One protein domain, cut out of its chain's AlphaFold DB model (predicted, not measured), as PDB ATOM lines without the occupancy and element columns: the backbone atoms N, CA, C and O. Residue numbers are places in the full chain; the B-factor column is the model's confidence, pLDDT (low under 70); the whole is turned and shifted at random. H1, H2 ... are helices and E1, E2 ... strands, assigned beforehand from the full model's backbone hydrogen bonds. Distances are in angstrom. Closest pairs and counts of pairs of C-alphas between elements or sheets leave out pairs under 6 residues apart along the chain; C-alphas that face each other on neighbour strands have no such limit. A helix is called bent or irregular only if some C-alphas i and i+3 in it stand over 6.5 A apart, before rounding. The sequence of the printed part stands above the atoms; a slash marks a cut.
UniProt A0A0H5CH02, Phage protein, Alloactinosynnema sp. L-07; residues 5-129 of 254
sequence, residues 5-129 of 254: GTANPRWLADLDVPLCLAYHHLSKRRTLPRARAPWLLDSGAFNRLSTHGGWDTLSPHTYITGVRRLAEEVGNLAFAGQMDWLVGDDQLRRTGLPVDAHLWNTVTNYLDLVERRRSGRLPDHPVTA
ATOM      1  N   GLY A   5     -43.829  15.219 -23.922       96.44
ATOM      2  CA  GLY A   5     -44.454  15.810 -25.107       96.44
ATOM      3  C   GLY A   5     -45.916  15.386 -25.254       96.44
ATOM      4  O   GLY A   5     -46.227  14.201 -25.169       96.44
ATOM      5  N   THR A   6     -46.818  16.336 -25.508       95.88
ATOM      6  CA  THR A   6     -48.226  16.037 -25.804       95.88
ATOM      7  C   THR A   6     -48.834  17.027 -26.795       95.88
ATOM      8  O   THR A   6     -48.504  18.212 -26.820       95.88
ATOM      9  N   ALA A   7     -49.764  16.528 -27.610       95.25
ATOM     10  CA  ALA A   7     -50.600  17.343 -28.487       95.25
ATOM     11  C   ALA A   7     -51.917  17.776 -27.817       95.25
ATOM     12  O   ALA A   7     -52.641  18.604 -28.373       95.25
ATOM     13  N   ASN A   8     -52.257  17.220 -26.646       96.56
ATOM     14  CA  ASN A   8     -53.516  17.503 -25.965       96.56
ATOM     15  C   ASN A   8     -53.343  18.618 -24.917       96.56
ATOM     16  O   ASN A   8     -52.854  18.352 -23.818       96.56
ATOM     17  N   PRO A   9     -53.793  19.858 -25.190       96.44
ATOM     18  CA  PRO A   9     -53.654  20.960 -24.243       96.44
ATOM     19  C   PRO A   9     -54.457  20.762 -22.959       96.44
ATOM     20  O   PRO A   9     -54.073  21.310 -21.933       96.44
ATOM     21  N   ARG A  10     -55.544  19.976 -22.974       96.81
ATOM     22  CA  ARG A  10     -56.373  19.754 -21.778       96.81
ATOM     23  C   ARG A  10     -55.567  19.130 -20.635       96.81
ATOM     24  O   ARG A  10     -55.791  19.481 -19.486       96.81
ATOM     25  N   TRP A  11     -54.570  18.309 -20.962       97.81
ATOM     26  CA  TRP A  11     -53.734  17.627 -19.977       97.81
ATOM     27  C   TRP A  11     -52.935  18.562 -19.072       97.81
ATOM     28  O   TRP A  11     -52.586  18.148 -17.974       97.81
ATOM     29  N   LEU A  12     -52.717  19.823 -19.464       97.88
ATOM     30  CA  LEU A  12     -52.164  20.832 -18.556       97.88
ATOM     31  C   LEU A  12     -53.017  20.980 -17.283       97.88
ATOM     32  O   LEU A  12     -52.462  21.161 -16.204       97.88
ATOM     33  N   ALA A  13     -54.344  20.878 -17.402       97.75
ATOM     34  CA  ALA A  13     -55.275  20.981 -16.278       97.75
ATOM     35  C   ALA A  13     -55.587  19.639 -15.602       97.75
ATOM     36  O   ALA A  13     -56.123  19.636 -14.498       97.75
ATOM     37  N   ASP A  14     -55.267  18.514 -16.242       97.88
ATOM     38  CA  ASP A  14     -55.651  17.189 -15.744       97.88
ATOM     39  C   ASP A  14     -54.483  16.463 -15.049       97.88
ATOM     40  O   ASP A  14     -54.725  15.657 -14.155       97.88
ATOM     41  N   LEU A  15     -53.229  16.740 -15.434       97.38
ATOM     42  CA  LEU A  15     -52.051  15.984 -14.993       97.38
ATOM     43  C   LEU A  15     -51.086  16.822 -14.139       97.38
ATOM     44  O   LEU A  15     -50.800  17.973 -14.457       97.38
ATOM     45  N   ASP A  16     -50.501  16.190 -13.117       97.19
ATOM     46  CA  ASP A  16     -49.504  16.785 -12.208       97.19
ATOM     47  C   ASP A  16     -48.042  16.498 -12.624       97.19
ATOM     48  O   ASP A  16     -47.115  16.628 -11.826       97.19
ATOM     49  N   VAL A  17     -47.807  16.102 -13.880       96.81
ATOM     50  CA  VAL A  17     -46.458  15.826 -14.413       96.81
ATOM     51  C   VAL A  17     -45.996  16.933 -15.365       96.81
ATOM     52  O   VAL A  17     -46.834  17.528 -16.043       96.81
ATOM     53  N   PRO A  18     -44.682  17.215 -15.486       97.75
ATOM     54  CA  PRO A  18     -44.217  18.246 -16.404       97.75
ATOM     55  C   PRO A  18     -44.487  17.902 -17.874       97.75
ATOM     56  O   PRO A  18     -44.107  16.829 -18.349       97.75
ATOM     57  N   LEU A  19     -45.088  18.835 -18.616       97.94
ATOM     58  CA  LEU A  19     -45.487  18.638 -20.018       97.94
ATOM     59  C   LEU A  19     -44.723  19.550 -20.982       97.94
ATOM     60  O   LEU A  19     -44.337  20.660 -20.630       97.94
ATOM     61  N   CYS A  20     -44.547  19.104 -22.223       97.81
ATOM     62  CA  CYS A  20     -44.069  19.908 -23.343       97.81
ATOM     63  C   CYS A  20     -45.176  20.011 -24.398       97.81
ATOM     64  O   CYS A  20     -45.674  18.988 -24.873       97.81
ATOM     65  N   LEU A  21     -45.562  21.234 -24.769       97.12
ATOM     66  CA  LEU A  21     -46.593  21.482 -25.779       97.12
ATOM     67  C   LEU A  21     -46.139  22.494 -26.817       97.12
ATOM     68  O   LEU A  21     -45.584  23.540 -26.492       97.12
ATOM     69  N   ALA A  22     -46.471  22.220 -28.076       96.81
ATOM     70  CA  ALA A  22     -46.214  23.154 -29.157       96.81
ATOM     71  C   ALA A  22     -47.202  24.333 -29.154       96.81
ATOM     72  O   ALA A  22     -48.413  24.174 -28.984       96.81
ATOM     73  N   TYR A  23     -46.689  25.526 -29.450       96.81
ATOM     74  CA  TYR A  23     -47.403  26.804 -29.431       96.81
ATOM     75  C   TYR A  23     -48.713  26.802 -30.214       96.81
ATOM     76  O   TYR A  23     -49.703  27.383 -29.775       96.81
ATOM     77  N   HIS A  24     -48.752  26.120 -31.355       94.44
ATOM     78  CA  HIS A  24     -49.937  26.075 -32.206       94.44
ATOM     79  C   HIS A  24     -51.124  25.311 -31.588       94.44
ATOM     80  O   HIS A  24     -52.258  25.572 -31.988       94.44
ATOM     81  N   HIS A  25     -50.900  24.432 -30.602       96.00
ATOM     82  CA  HIS A  25     -51.983  23.770 -29.859       96.00
ATOM     83  C   HIS A  25     -52.698  24.714 -28.883       96.00
ATOM     84  O   HIS A  25     -53.851  24.473 -28.525       96.00
ATOM     85  N   LEU A  26     -52.035  25.798 -28.464       96.00
ATOM     86  CA  LEU A  26     -52.552  26.747 -27.476       96.00
ATOM     87  C   LEU A  26     -52.939  28.096 -28.093       96.00
ATOM     88  O   LEU A  26     -53.944  28.683 -27.702       96.00
ATOM     89  N   SER A  27     -52.192  28.585 -29.086       93.12
ATOM     90  CA  SER A  27     -52.289  29.971 -29.571       93.12
ATOM     91  C   SER A  27     -53.646  30.356 -30.160       93.12
ATOM     92  O   SER A  27     -54.046  31.514 -30.064       93.12
ATOM     93  N   LYS A  28     -54.378  29.394 -30.733       90.12
ATOM     94  CA  LYS A  28     -55.710  29.616 -31.319       90.12
ATOM     95  C   LYS A  28     -56.858  29.416 -30.327       90.12
ATOM     96  O   LYS A  28     -58.014  29.628 -30.687       90.12
ATOM     97  N   ARG A  29     -56.578  28.973 -29.098       95.31
ATOM     98  CA  ARG A  29     -57.628  28.691 -28.117       95.31
ATOM     99  C   ARG A  29     -58.151  29.986 -27.510       95.31
ATOM    100  O   ARG A  29     -57.383  30.820 -27.021       95.31
ATOM    101  N   ARG A  30     -59.481  30.114 -27.495       94.50
ATOM    102  CA  ARG A  30     -60.180  31.185 -26.778       94.50
ATOM    103  C   ARG A  30     -60.037  31.001 -25.269       94.50
ATOM    104  O   ARG A  30     -59.656  31.941 -24.588       94.50
ATOM    105  N   THR A  31     -60.261  29.782 -24.780       95.06
ATOM    106  CA  THR A  31     -60.094  29.404 -23.373       95.06
ATOM    107  C   THR A  31     -58.859  28.525 -23.183       95.06
ATOM    108  O   THR A  31     -58.660  27.521 -23.884       95.06
ATOM    109  N   LEU A  32     -58.008  28.919 -22.239       97.12
ATOM    110  CA  LEU A  32     -56.764  28.227 -21.921       97.12
ATOM    111  C   LEU A  32     -56.920  27.386 -20.643       97.12
ATOM    112  O   LEU A  32     -57.586  27.826 -19.706       97.12
ATOM    113  N   PRO A  33     -56.353  26.167 -20.608       97.06
ATOM    114  CA  PRO A  33     -56.296  25.365 -19.390       97.06
ATOM    115  C   PRO A  33     -55.357  26.029 -18.375       97.06
ATOM    116  O   PRO A  33     -54.377  26.654 -18.772       97.06
ATOM    117  N   ARG A  34     -55.626  25.859 -17.077       97.81
ATOM    118  CA  ARG A  34     -54.698  26.243 -16.005       97.81
ATOM    119  C   ARG A  34     -53.779  25.064 -15.706       97.81
ATOM    120  O   ARG A  34     -54.276  23.972 -15.455       97.81
ATOM    121  N   ALA A  35     -52.468  25.267 -15.780       97.06
ATOM    122  CA  ALA A  35     -51.498  24.197 -15.604       97.06
ATOM    123  C   ALA A  35     -51.351  23.796 -14.131       97.06
ATOM    124  O   ALA A  35     -51.116  24.659 -13.285       97.06
ATOM    125  N   ARG A  36     -51.409  22.494 -13.832       97.75
ATOM    126  CA  ARG A  36     -51.169  21.956 -12.479       97.75
ATOM    127  C   ARG A  36     -49.688  21.717 -12.164       97.75
ATOM    128  O   ARG A  36     -49.294  21.775 -11.007       97.75
ATOM    129  N   ALA A  37     -48.862  21.523 -13.191       95.25
ATOM    130  CA  ALA A  37     -47.420  21.309 -13.078       95.25
ATOM    131  C   ALA A  37     -46.625  22.237 -14.018       95.25
ATOM    132  O   ALA A  37     -47.203  22.815 -14.949       95.25
ATOM    133  N   PRO A  38     -45.301  22.394 -13.813       96.31
ATOM    134  CA  PRO A  38     -44.473  23.184 -14.710       96.31
ATOM    135  C   PRO A  38     -44.474  22.625 -16.129       96.31
ATOM    136  O   PRO A  38     -44.399  21.414 -16.326       96.31
ATOM    137  N   TRP A  39     -44.477  23.493 -17.134       96.75
ATOM    138  CA  TRP A  39     -44.515  23.048 -18.526       96.75
ATOM    139  C   TRP A  39     -43.566  23.832 -19.430       96.75
ATOM    140  O   TRP A  39     -43.175  24.965 -19.139       96.75
ATOM    141  N   LEU A  40     -43.172  23.192 -20.527       96.62
ATOM    142  CA  LEU A  40     -42.331  23.744 -21.577       96.62
ATOM    143  C   LEU A  40     -43.183  24.046 -22.810       96.62
ATOM    144  O   LEU A  40     -43.960  23.212 -23.278       96.62
ATOM    145  N   LEU A  41     -43.003  25.236 -23.366       97.06
ATOM    146  CA  LEU A  41     -43.612  25.636 -24.626       97.06
ATOM    147  C   LEU A  41     -42.622  25.413 -25.773       97.06
ATOM    148  O   LEU A  41     -41.632  26.130 -25.879       97.06
ATOM    149  N   ASP A  42     -42.906  24.475 -26.669       96.50
ATOM    150  CA  ASP A  42     -42.210  24.364 -27.952       96.50
ATOM    151  C   ASP A  42     -42.749  25.440 -28.915       96.50
ATOM    152  O   ASP A  42     -43.960  25.630 -29.052       96.50
ATOM    153  N   SER A  43     -41.878  26.175 -29.609       96.00
ATOM    154  CA  SER A  43     -42.299  27.162 -30.616       96.00
ATOM    155  C   SER A  43     -42.976  26.514 -31.830       96.00
ATOM    156  O   SER A  43     -43.697  27.182 -32.577       96.00
ATOM    157  N   GLY A  44     -42.777  25.205 -32.018       95.31
ATOM    158  CA  GLY A  44     -43.264  24.441 -33.157       95.31
ATOM    159  C   GLY A  44     -42.387  24.607 -34.396       95.31
ATOM    160  O   GLY A  44     -42.888  24.427 -35.508       95.31
ATOM    161  N   ALA A  45     -41.106  24.960 -34.226       95.44
ATOM    162  CA  ALA A  45     -40.153  25.201 -35.312       95.44
ATOM    163  C   ALA A  45     -40.137  24.077 -36.352       95.44
ATOM    164  O   ALA A  45     -40.205  24.344 -37.552       95.44
ATOM    165  N   PHE A  46     -40.153  22.821 -35.899       94.31
ATOM    166  CA  PHE A  46     -40.219  21.656 -36.778       94.31
ATOM    167  C   PHE A  46     -41.426  21.711 -37.718       94.31
ATOM    168  O   PHE A  46     -41.261  21.720 -38.937       94.31
ATOM    169  N   ASN A  47     -42.640  21.817 -37.173       92.06
ATOM    170  CA  ASN A  47     -43.858  21.860 -37.982       92.06
ATOM    171  C   ASN A  47     -43.897  23.112 -38.875       92.06
ATOM    172  O   ASN A  47     -44.291  23.062 -40.037       92.06
ATOM    173  N   ARG A  48     -43.463  24.260 -38.350       94.00
ATOM    174  CA  ARG A  48     -43.478  25.527 -39.087       94.00
ATOM    175  C   ARG A  48     -42.578  25.479 -40.313       94.00
ATOM    176  O   ARG A  48     -43.052  25.785 -41.404       94.00
ATOM    177  N   LEU A  49     -41.339  25.027 -40.157       95.31
ATOM    178  CA  LEU A  49     -40.398  24.923 -41.266       95.31
ATOM    179  C   LEU A  49     -40.797  23.820 -42.243       95.31
ATOM    180  O   LEU A  49     -40.819  24.081 -43.438       95.31
ATOM    181  N   SER A  50     -41.192  22.640 -41.760       92.50
ATOM    182  CA  SER A  50     -41.560  21.507 -42.631       92.50
ATOM    183  C   SER A  50     -42.818  21.784 -43.457       92.50
ATOM    184  O   SER A  50     -42.909  21.388 -44.617       92.50
ATOM    185  N   THR A  51     -43.780  22.512 -42.886       91.38
ATOM    186  CA  THR A  51     -45.069  22.775 -43.539       91.38
ATOM    187  C   THR A  51     -45.070  24.087 -44.324       91.38
ATOM    188  O   THR A  51     -45.663  24.160 -45.398       91.38
ATOM    189  N   HIS A  52     -44.387  25.132 -43.851       91.19
ATOM    190  CA  HIS A  52     -44.474  26.476 -44.442       91.19
ATOM    191  C   HIS A  52     -43.154  26.984 -45.028       91.19
ATOM    192  O   HIS A  52     -43.158  28.026 -45.672       91.19
ATOM    193  N   GLY A  53     -42.033  26.285 -44.822       93.56
ATOM    194  CA  GLY A  53     -40.720  26.716 -45.318       93.56
ATOM    195  C   GLY A  53     -40.174  27.978 -44.653       93.56
ATOM    196  O   GLY A  53     -39.228  28.570 -45.160       93.56
ATOM    197  N   GLY A  54     -40.751  28.407 -43.527       93.06
ATOM    198  CA  GLY A  54     -40.322  29.620 -42.845       93.06
ATOM    199  C   GLY A  54     -41.296  30.111 -41.779       93.06
ATOM    200  O   GLY A  54     -42.277  29.453 -41.417       93.06
ATOM    201  N   TRP A  55     -41.012  31.312 -41.277       93.81
ATOM    202  CA  TRP A  55     -41.761  31.957 -40.197       93.81
ATOM    203  C   TRP A  55     -42.702  33.071 -40.671       93.81
ATOM    204  O   TRP A  55     -43.295  33.748 -39.840       93.81
ATOM    205  N   ASP A  56     -42.913  33.233 -41.977       87.94
ATOM    206  CA  ASP A  56     -43.609  34.397 -42.552       87.94
ATOM    207  C   ASP A  56     -45.009  34.649 -41.971       87.94
ATOM    208  O   ASP A  56     -45.420  35.795 -41.804       87.94
ATOM    209  N   THR A  57     -45.738  33.591 -41.596       87.25
ATOM    210  CA  THR A  57     -47.089  33.720 -41.016       87.25
ATOM    211  C   THR A  57     -47.120  33.840 -39.486       87.25
ATOM    212  O   THR A  57     -48.198  33.888 -38.901       87.25
ATOM    213  N   LEU A  58     -45.964  33.877 -38.813       91.75
ATOM    214  CA  LEU A  58     -45.852  34.080 -37.366       91.75
ATOM    215  C   LEU A  58     -44.623  34.937 -37.057       91.75
ATOM    216  O   LEU A  58     -43.504  34.440 -37.008       91.75
ATOM    217  N   SER A  59     -44.836  36.233 -36.820       90.75
ATOM    218  CA  SER A  59     -43.740  37.149 -36.492       90.75
ATOM    219  C   SER A  59     -43.190  36.908 -35.073       90.75
ATOM    220  O   SER A  59     -43.951  36.489 -34.195       90.75
ATOM    221  N   PRO A  60     -41.920  37.269 -34.787       90.00
ATOM    222  CA  PRO A  60     -41.375  37.244 -33.426       90.00
ATOM    223  C   PRO A  60     -42.198  38.058 -32.424       90.00
ATOM    224  O   PRO A  60     -42.356  37.654 -31.278       90.00
ATOM    225  N   HIS A  61     -42.784  39.179 -32.862       87.25
ATOM    226  CA  HIS A  61     -43.692  39.962 -32.025       87.25
ATOM    227  C   HIS A  61     -44.961  39.173 -31.680       87.25
ATOM    228  O   HIS A  61     -45.394  39.148 -30.532       87.25
ATOM    229  N   THR A  62     -45.602  38.559 -32.670       91.00
ATOM    230  CA  THR A  62     -46.835  37.795 -32.449       91.00
ATOM    231  C   THR A  62     -46.567  36.604 -31.538       91.00
ATOM    232  O   THR A  62     -47.323  36.366 -30.597       91.00
ATOM    233  N   TYR A  63     -45.459  35.899 -31.783       93.75
ATOM    234  CA  TYR A  63     -45.026  34.791 -30.948       93.75
ATOM    235  C   TYR A  63     -44.838  35.245 -29.501       93.75
ATOM    236  O   TYR A  63     -45.492  34.708 -28.614       93.75
ATOM    237  N   ILE A  64     -44.040  36.293 -29.273       89.38
ATOM    238  CA  ILE A  64     -43.710  36.746 -27.921       89.38
ATOM    239  C   ILE A  64     -44.944  37.237 -27.156       89.38
ATOM    240  O   ILE A  64     -45.114  36.875 -25.998       89.38
ATOM    241  N   THR A  65     -45.858  37.967 -27.807       88.69
ATOM    242  CA  THR A  65     -47.148  38.357 -27.212       88.69
ATOM    243  C   THR A  65     -47.968  37.131 -26.817       88.69
ATOM    244  O   THR A  65     -48.536  37.099 -25.728       88.69
ATOM    245  N   GLY A  66     -47.989  36.098 -27.661       93.00
ATOM    246  CA  GLY A  66     -48.633  34.833 -27.331       93.00
ATOM    247  C   GLY A  66     -47.975  34.130 -26.145       93.00
ATOM    248  O   GLY A  66     -48.687  33.679 -25.260       93.00
ATOM    249  N   VAL A  67     -46.640  34.078 -26.078       93.06
ATOM    250  CA  VAL A  67     -45.919  33.483 -24.938       93.06
ATOM    251  C   VAL A  67     -46.315  34.159 -23.625       93.06
ATOM    252  O   VAL A  67     -46.586  33.452 -22.660       93.06
ATOM    253  N   ARG A  68     -46.426  35.496 -23.587       89.44
ATOM    254  CA  ARG A  68     -46.907  36.215 -22.389       89.44
ATOM    255  C   ARG A  68     -48.292  35.766 -21.976       89.44
ATOM    256  O   ARG A  68     -48.488  35.382 -20.832       89.44
ATOM    257  N   ARG A  69     -49.222  35.782 -22.934       92.56
ATOM    258  CA  ARG A  69     -50.604  35.374 -22.708       92.56
ATOM    259  C   ARG A  69     -50.649  33.970 -22.116       92.56
ATOM    260  O   ARG A  69     -51.351  33.736 -21.146       92.56
ATOM    261  N   LEU A  70     -49.873  33.040 -22.676       94.62
ATOM    262  CA  LEU A  70     -49.799  31.676 -22.164       94.62
ATOM    263  C   LEU A  70     -49.179  31.625 -20.763       94.62
ATOM    264  O   LEU A  70     -49.710  30.926 -19.913       94.62
ATOM    265  N   ALA A  71     -48.113  32.373 -20.487       92.12
ATOM    266  CA  ALA A  71     -47.524  32.430 -19.149       92.12
ATOM    267  C   ALA A  71     -48.531  32.935 -18.095       92.12
ATOM    268  O   ALA A  71     -48.645  32.343 -17.025       92.12
ATOM    269  N   GLU A  72     -49.291  33.982 -18.422       90.12
ATOM    270  CA  GLU A  72     -50.264  34.638 -17.536       90.12
ATOM    271  C   GLU A  72     -51.567  33.821 -17.372       90.12
ATOM    272  O   GLU A  72     -52.072  33.627 -16.262       90.12
ATOM    273  N   GLU A  73     -52.130  33.308 -18.471       94.69
ATOM    274  CA  GLU A  73     -53.419  32.602 -18.475       94.69
ATOM    275  C   GLU A  73     -53.304  31.094 -18.221       94.69
ATOM    276  O   GLU A  73     -54.252  30.510 -17.706       94.69
ATOM    277  N   VAL A  74     -52.189  30.438 -18.554       96.00
ATOM    278  CA  VAL A  74     -51.985  29.012 -18.228       96.00
ATOM    279  C   VAL A  74     -51.331  28.872 -16.854       96.00
ATOM    280  O   VAL A  74     -51.716  27.992 -16.087       96.00
ATOM    281  N   GLY A  75     -50.398  29.765 -16.504       91.88
ATOM    282  CA  GLY A  75     -49.577  29.648 -15.296       91.88
ATOM    283  C   GLY A  75     -48.499  28.567 -15.421       91.88
ATOM    284  O   GLY A  75     -48.474  27.813 -16.393       91.88
ATOM    285  N   ASN A  76     -47.584  28.498 -14.450       93.62
ATOM    286  CA  ASN A  76     -46.548  27.457 -14.339       93.62
ATOM    287  C   ASN A  76     -45.664  27.253 -15.592       93.62
ATOM    288  O   ASN A  76     -45.121  26.171 -15.813       93.62
ATOM    289  N   LEU A  77     -45.479  28.280 -16.427       94.44
ATOM    290  CA  LEU A  77     -44.567  28.184 -17.567       94.44
ATOM    291  C   LEU A  77     -43.114  28.122 -17.068       94.44
ATOM    292  O   LEU A  77     -42.600  29.089 -16.508       94.44
ATOM    293  N   ALA A  78     -42.440  26.999 -17.308       93.69
ATOM    294  CA  ALA A  78     -41.039  26.814 -16.941       93.69
ATOM    295  C   ALA A  78     -40.105  27.441 -17.984       93.69
ATOM    296  O   ALA A  78     -39.216  28.223 -17.649       93.69
ATOM    297  N   PHE A  79     -40.324  27.109 -19.260       90.06
ATOM    298  CA  PHE A  79     -39.484  27.543 -20.376       90.06
ATOM    299  C   PHE A  79     -40.310  27.724 -21.645       90.06
ATOM    300  O   PHE A  79     -41.224  26.947 -21.914       90.06
ATOM    301  N   ALA A  80     -39.929  28.699 -22.467       93.19
ATOM    302  CA  ALA A  80     -40.399  28.802 -23.842       93.19
ATOM    303  C   ALA A  80     -39.228  28.622 -24.813       93.19
ATOM    304  O   ALA A  80     -38.169  29.231 -24.648       93.19
ATOM    305  N   GLY A  81     -39.410  27.779 -25.822       91.75
ATOM    306  CA  GLY A  81     -38.458  27.606 -26.910       91.75
ATOM    307  C   GLY A  81     -38.427  28.835 -27.817       91.75
ATOM    308  O   GLY A  81     -39.423  29.526 -28.000       91.75
ATOM    309  N   GLN A  82     -37.277  29.123 -28.409       92.12
ATOM    310  CA  GLN A  82     -37.165  30.164 -29.433       92.12
ATOM    311  C   GLN A  82     -37.726  29.711 -30.795       92.12
ATOM    312  O   GLN A  82     -38.038  28.536 -30.998       92.12
ATOM    313  N   MET A  83     -37.834  30.628 -31.762       94.69
ATOM    314  CA  MET A  83     -38.303  30.311 -33.121       94.69
ATOM    315  C   MET A  83     -37.125  29.894 -34.017       94.69
ATOM    316  O   MET A  83     -36.680  30.636 -34.896       94.69
ATOM    317  N   ASP A  84     -36.613  28.695 -33.753       94.19
ATOM    318  CA  ASP A  84     -35.433  28.136 -34.414       94.19
ATOM    319  C   ASP A  84     -35.595  27.924 -35.922       94.19
ATOM    320  O   ASP A  84     -36.676  27.620 -36.430       94.19
ATOM    321  N   TRP A  85     -34.476  28.018 -36.639       96.38
ATOM    322  CA  TRP A  85     -34.330  27.529 -38.008       96.38
ATOM    323  C   TRP A  85     -33.572  26.201 -37.972       96.38
ATOM    324  O   TRP A  85     -32.350  26.159 -38.084       96.38
ATOM    325  N   LEU A  86     -34.307  25.106 -37.761       95.75
ATOM    326  CA  LEU A  86     -33.748  23.760 -37.606       95.75
ATOM    327  C   LEU A  86     -32.983  23.312 -38.850       95.75
ATOM    328  O   LEU A  86     -33.416  23.564 -39.969       95.75
ATOM    329  N   VAL A  87     -31.877  22.604 -38.650       96.25
ATOM    330  CA  VAL A  87     -30.971  22.139 -39.716       96.25
ATOM    331  C   VAL A  87     -31.225  20.685 -40.125       96.25
ATOM    332  O   VAL A  87     -30.339  20.039 -40.669       96.25
ATOM    333  N   GLY A  88     -32.410  20.148 -39.823       93.56
ATOM    334  CA  GLY A  88     -32.794  18.812 -40.274       93.56
ATOM    335  C   GLY A  88     -33.033  18.785 -41.783       93.56
ATOM    336  O   GLY A  88     -33.420  19.797 -42.376       93.56
ATOM    337  N   ASP A  89     -32.813  17.626 -42.402       93.62
ATOM    338  CA  ASP A  89     -32.827  17.487 -43.861       93.62
ATOM    339  C   ASP A  89     -34.147  17.961 -44.486       93.62
ATOM    340  O   ASP A  89     -34.146  18.674 -45.489       93.62
ATOM    341  N   ASP A  90     -35.279  17.623 -43.866       92.81
ATOM    342  CA  ASP A  90     -36.607  18.056 -44.310       92.81
ATOM    343  C   ASP A  90     -36.746  19.578 -44.287       92.81
ATOM    344  O   ASP A  90     -37.279  20.171 -45.226       92.81
ATOM    345  N   GLN A  91     -36.241  20.230 -43.236       96.06
ATOM    346  CA  GLN A  91     -36.329  21.680 -43.100       96.06
ATOM    347  C   GLN A  91     -35.412  22.377 -44.098       96.06
ATOM    348  O   GLN A  91     -35.863  23.313 -44.746       96.06
ATOM    349  N   LEU A  92     -34.177  21.904 -44.284       95.50
ATOM    350  CA  LEU A  92     -33.252  22.454 -45.281       95.50
ATOM    351  C   LEU A  92     -33.810  22.317 -46.704       95.50
ATOM    352  O   LEU A  92     -33.796  23.277 -47.475       95.50
ATOM    353  N   ARG A  93     -34.372  21.148 -47.051       95.38
ATOM    354  CA  ARG A  93     -35.028  20.951 -48.354       95.38
ATOM    355  C   ARG A  93     -36.238  21.863 -48.521       95.38
ATOM    356  O   ARG A  93     -36.443  22.407 -49.602       95.38
ATOM    357  N   ARG A  94     -37.043  22.035 -47.468       96.12
ATOM    358  CA  ARG A  94     -38.272  22.835 -47.527       96.12
ATOM    359  C   ARG A  94     -38.007  24.336 -47.610       96.12
ATOM    360  O   ARG A  94     -38.751  25.030 -48.297       96.12
ATOM    361  N   THR A  95     -36.994  24.840 -46.913       95.94
ATOM    362  CA  THR A  95     -36.612  26.260 -46.956       95.94
ATOM    363  C   THR A  95     -35.780  26.588 -48.197       95.94
ATOM    364  O   THR A  95     -35.782  27.732 -48.646       95.94
ATOM    365  N   GLY A  96     -35.049  25.607 -48.742       96.50
ATOM    366  CA  GLY A  96     -34.068  25.814 -49.808       96.50
ATOM    367  C   GLY A  96     -32.846  26.619 -49.354       96.50
ATOM    368  O   GLY A  96     -32.099  27.129 -50.190       96.50
ATOM    369  N   LEU A  97     -32.659  26.776 -48.041       96.12
ATOM    370  CA  LEU A  97     -31.569  27.545 -47.458       96.12
ATOM    371  C   LEU A  97     -30.439  26.619 -46.988       96.12
ATOM    372  O   LEU A  97     -30.703  25.528 -46.481       96.12
ATOM    373  N   PRO A  98     -29.176  27.058 -47.099       95.50
ATOM    374  CA  PRO A  98     -28.049  26.330 -46.533       95.50
ATOM    375  C   PRO A  98     -28.027  26.404 -44.995       95.50
ATOM    376  O   PRO A  98     -28.663  27.258 -44.368       95.50
ATOM    377  N   VAL A  99     -27.259  25.500 -44.381       96.69
ATOM    378  CA  VAL A  99     -27.121  25.373 -42.918       96.69
ATOM    379  C   VAL A  99     -26.662  26.678 -42.260       96.69
ATOM    380  O   VAL A  99     -27.191  27.060 -41.220       96.69
ATOM    381  N   ASP A 100     -25.710  27.393 -42.859       96.00
ATOM    382  CA  ASP A 100     -25.201  28.666 -42.338       96.00
ATOM    383  C   ASP A 100     -26.293  29.745 -42.278       96.00
ATOM    384  O   ASP A 100     -26.392  30.466 -41.285       96.00
ATOM    385  N   ALA A 101     -27.180  29.803 -43.275       95.62
ATOM    386  CA  ALA A 101     -28.342  30.687 -43.252       95.62
ATOM    387  C   ALA A 101     -29.334  30.308 -42.137       95.62
ATOM    388  O   ALA A 101     -29.874  31.189 -41.470       95.62
ATOM    389  N   HIS A 102     -29.545  29.015 -41.879       96.44
ATOM    390  CA  HIS A 102     -30.369  28.554 -40.757       96.44
ATOM    391  C   HIS A 102     -29.772  28.949 -39.399       96.44
ATOM    392  O   HIS A 102     -30.467  29.506 -38.543       96.44
ATOM    393  N   LEU A 103     -28.471  28.743 -39.204       95.94
ATOM    394  CA  LEU A 103     -27.782  29.163 -37.982       95.94
ATOM    395  C   LEU A 103     -27.851  30.683 -37.801       95.94
ATOM    396  O   LEU A 103     -28.166  31.170 -36.712       95.94
ATOM    397  N   TRP A 104     -27.637  31.433 -38.882       95.12
ATOM    398  CA  TRP A 104     -27.753  32.885 -38.883       95.12
ATOM    399  C   TRP A 104     -29.135  33.358 -38.448       95.12
ATOM    400  O   TRP A 104     -29.265  34.206 -37.561       95.12
ATOM    401  N   ASN A 105     -30.176  32.792 -39.054       95.31
ATOM    402  CA  ASN A 105     -31.554  33.173 -38.789       95.31
ATOM    403  C   ASN A 105     -31.977  32.793 -37.367       95.31
ATOM    404  O   ASN A 105     -32.691  33.558 -36.725       95.31
ATOM    405  N   THR A 106     -31.482  31.666 -36.854       94.75
ATOM    406  CA  THR A 106     -31.676  31.241 -35.463       94.75
ATOM    407  C   THR A 106     -31.093  32.256 -34.480       94.75
ATOM    408  O   THR A 106     -31.803  32.748 -33.607       94.75
ATOM    409  N   VAL A 107     -29.823  32.644 -34.648       93.81
ATOM    410  CA  VAL A 107     -29.170  33.632 -33.767       93.81
ATOM    411  C   VAL A 107     -29.853  34.997 -33.867       93.81
ATOM    412  O   VAL A 107     -30.110  35.653 -32.860       93.81
ATOM    413  N   THR A 108     -30.190  35.411 -35.086       92.00
ATOM    414  CA  THR A 108     -30.910  36.659 -35.371       92.00
ATOM    415  C   THR A 108     -32.269  36.685 -34.664       92.00
ATOM    416  O   THR A 108     -32.621  37.683 -34.035       92.00
ATOM    417  N   ASN A 109     -33.018  35.580 -34.726       92.44
ATOM    418  CA  ASN A 109     -34.296  35.432 -34.041       92.44
ATOM    419  C   ASN A 109     -34.140  35.479 -32.517       92.44
ATOM    420  O   ASN A 109     -34.860  36.230 -31.860       92.44
ATOM    421  N   TYR A 110     -33.175  34.737 -31.969       90.12
ATOM    422  CA  TYR A 110     -32.887  34.729 -30.536       90.12
ATOM    423  C   TYR A 110     -32.640  36.138 -29.995       90.12
ATOM    424  O   TYR A 110     -33.245  36.546 -29.004       90.12
ATOM    425  N   LEU A 111     -31.779  36.908 -30.668       90.88
ATOM    426  CA  LEU A 111     -31.445  38.269 -30.257       90.88
ATOM    427  C   LEU A 111     -32.664  39.201 -30.309       90.88
ATOM    428  O   LEU A 111     -32.850  39.987 -29.381       90.88
ATOM    429  N   ASP A 112     -33.521  39.084 -31.330       87.94
ATOM    430  CA  ASP A 112     -34.773  39.853 -31.406       87.94
ATOM    431  C   ASP A 112     -35.728  39.495 -30.250       87.94
ATOM    432  O   ASP A 112     -36.307  40.378 -29.616       87.94
ATOM    433  N   LEU A 113     -35.860  38.208 -29.908       87.50
ATOM    434  CA  LEU A 113     -36.688  37.766 -28.779       87.50
ATOM    435  C   LEU A 113     -36.128  38.237 -27.425       87.50
ATOM    436  O   LEU A 113     -36.892  38.704 -26.579       87.50
ATOM    437  N   VAL A 114     -34.807  38.179 -27.224       84.88
ATOM    438  CA  VAL A 114     -34.143  38.683 -26.008       84.88
ATOM    439  C   VAL A 114     -34.322  40.193 -25.859       84.88
ATOM    440  O   VAL A 114     -34.608  40.670 -24.762       84.88
ATOM    441  N   GLU A 115     -34.192  40.957 -26.939       84.25
ATOM    442  CA  GLU A 115     -34.380  42.411 -26.903       84.25
ATOM    443  C   GLU A 115     -35.829  42.786 -26.562       84.25
ATOM    444  O   GLU A 115     -36.104  43.643 -25.713       84.25
ATOM    445  N   ARG A 116     -36.791  42.080 -27.161       81.81
ATOM    446  CA  ARG A 116     -38.212  42.226 -26.820       81.81
ATOM    447  C   ARG A 116     -38.476  41.867 -25.359       81.81
ATOM    448  O   ARG A 116     -39.244  42.569 -24.711       81.81
ATOM    449  N   ARG A 117     -37.807  40.844 -24.815       74.56
ATOM    450  CA  ARG A 117     -37.883  40.518 -23.382       74.56
ATOM    451  C   ARG A 117     -37.450  41.699 -22.520       74.56
ATOM    452  O   ARG A 117     -38.200  42.146 -21.660       74.56
ATOM    453  N   ARG A 118     -36.246  42.210 -22.786       73.50
ATOM    454  CA  ARG A 118     -35.585  43.255 -21.988       73.50
ATOM    455  C   ARG A 118     -36.315  44.589 -22.009       73.50
ATOM    456  O   ARG A 118     -36.323  45.283 -21.004       73.50
ATOM    457  N   SER A 119     -36.963  44.930 -23.118       73.69
ATOM    458  CA  SER A 119     -37.751  46.165 -23.249       73.69
ATOM    459  C   SER A 119     -39.083  46.151 -22.472       73.69
ATOM    460  O   SER A 119     -39.988  46.921 -22.791       73.69
ATOM    461  N   GLY A 120     -39.233  45.274 -21.468       61.44
ATOM    462  CA  GLY A 120     -40.439  45.148 -20.643       61.44
ATOM    463  C   GLY A 120     -41.612  44.493 -21.370       61.44
ATOM    464  O   GLY A 120     -42.762  44.592 -20.936       61.44
ATOM    465  N   ARG A 121     -41.356  43.829 -22.507       55.84
ATOM    466  CA  ARG A 121     -42.407  43.173 -23.289       55.84
ATOM    467  C   ARG A 121     -42.560  41.681 -22.975       55.84
ATOM    468  O   ARG A 121     -43.201  41.002 -23.769       55.84
ATOM    469  N   LEU A 122     -42.044  41.177 -21.848       54.34
ATOM    470  CA  LEU A 122     -42.238  39.804 -21.350       54.34
ATOM    471  C   LEU A 122     -42.179  39.743 -19.807       54.34
ATOM    472  O   LEU A 122     -41.487  40.572 -19.221       54.34
ATOM    473  N   PRO A 123     -42.817  38.741 -19.168       49.34
ATOM    474  CA  PRO A 123     -42.485  38.327 -17.806       49.34
ATOM    475  C   PRO A 123     -41.090  37.678 -17.725       49.34
ATOM    476  O   PRO A 123     -40.510  37.278 -18.739       49.34
ATOM    477  N   ASP A 124     -40.557  37.534 -16.510       53.78
ATOM    478  CA  ASP A 124     -39.189  37.067 -16.227       53.78
ATOM    479  C   ASP A 124     -38.885  35.615 -16.643       53.78
ATOM    480  O   ASP A 124     -37.758  35.149 -16.474       53.78
ATOM    481  N   HIS A 125     -39.817  34.900 -17.269       54.31
ATOM    482  CA  HIS A 125     -39.585  33.541 -17.751       54.31
ATOM    483  C   HIS A 125     -38.642  33.521 -18.970       54.31
ATOM    484  O   HIS A 125     -38.769  34.343 -19.887       54.31
ATOM    485  N   PRO A 126     -37.659  32.606 -19.013       55.84
ATOM    486  CA  PRO A 126     -36.653  32.612 -20.061       55.84
ATOM    487  C   PRO A 126     -37.198  31.973 -21.350       55.84
ATOM    488  O   PRO A 126     -37.492  30.777 -21.409       55.84
ATOM    489  N   VAL A 127     -37.279  32.772 -22.418       58.41
ATOM    490  CA  VAL A 127     -37.209  32.229 -23.781       58.41
ATOM    491  C   VAL A 127     -35.773  31.752 -23.975       58.41
ATOM    492  O   VAL A 127     -34.844  32.558 -23.890       58.41
ATOM    493  N   THR A 128     -35.576  30.451 -24.165       55.94
ATOM    494  CA  THR A 128     -34.240  29.848 -24.251       55.94
ATOM    495  C   THR A 128     -33.969  29.282 -25.633       55.94
ATOM    496  O   THR A 128     -34.855  28.758 -26.311       55.94
ATOM    497  N   ALA A 129     -32.711  29.408 -26.045       45.41
ATOM    498  CA  ALA A 129     -32.187  28.737 -27.214       45.41
ATOM    499  C   ALA A 129     -31.850  27.284 -26.878       45.41
ATOM    500  O   ALA A 129     -31.066  27.038 -25.964       45.41
TER     501      ALA A 129
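Overview. This is residues 5 to 129 of the 254 residues of the protein "Phage protein" of Alloactinosynnema sp. L-07 (UniProt A0A0H5CH02). A small sheet of three parallel strands, E1, E2 and E3, has the helix H4 packed over one face, and a pair of helices, H3 and H5, sits beyond the strands' last residues. From that end the long helix H6 slants back past the first residues of H4, and the tail after it, residues 122 to 129, folds back to the edge of the sheet at E3. The printed part has 125 residues, with six named helices and three named strands in the order H1 E1 H2 E2 H3 H4 E3 H5 H6. The sheet's order is E1 E2 E3, and the class is mostly helix. The whole is compact, with a radius of gyration of the C-alphas of 14.6 A and spans of 42 by 31 by 23 A.

Arrangement. Start at H1, residues 11 to 14, which only grazes the sheet with residues 11 to 12. E1, residues 19 to 22, is parallel to E2, residues 39 to 42; look for N 40 and O 19, 2.8 A apart. H2, residues 23 to 27, only grazes the sheet. E3, residues 77 to 81, is parallel to E2, with N 41 and O 79 2.9 A apart. H4, residues 60 to 74, lies over E2 and E3 at a height over the sheet of 10.4 A; H4 and the sheet E1 E2 E3 form two layers, a helix on one face of a sheet. On the local plane it runs along the strands, at 14 degrees to E3. H2 and H4 only just touch, with 3 pairs of C-alphas within 8 A, the closest being Ser 27 and Gly 66 at 6.5 A. H3, residues 45 to 52, touches H5, residues 89 to 95, at a steep tilt of 53 degrees, the same way; their closest C-alphas are those of Ser 50 and Gln 91, 5.3 A apart. E1, H2, E2 and E2, H3 H4, E3 are strand-helix-strand units, two parallel neighbour strands with helices between, each with a right-handed crossover. H6, residues 99 to 121, touches H4 through residues 60 to 65 of H4 alone, with the C-alphas of Pro 60 and Leu 113 closest at 6.6 A. Every O i to N i+4 pair is within hydrogen-bond range in H2, H3, H4 and H5, and 17 of 19 are in H6; H1 is too short for such a pair.

Along the chain. Find C-alpha 11 at (-53.734, 17.627, -19.977), where H1 begins. E1 measures 10.2 A, E2 9.8 A and E3 11.2 A from first to last C-alpha. H4 starts at (-41.375, 37.244, -33.426) and measures 20.3 A. H6 measures 30.6 A and ends at C-alpha 121, (-42.407, 43.173, -23.289); it is irregular, but only just, with C-alphas 118 and 121 6.9 A apart.

Size, cuts and confidence. The C-alphas of Asp 14 and Pro 98 are the two farthest apart, at 42.3 A. The printed part has no cut, and the link from H2 to E2, 11 residues, is long. Residues 127 to 128 pair in parallel with residues 80 to 81 of E3. Mean pLDDT of the printed part is 90.4, with residues 120 to 129 under 70.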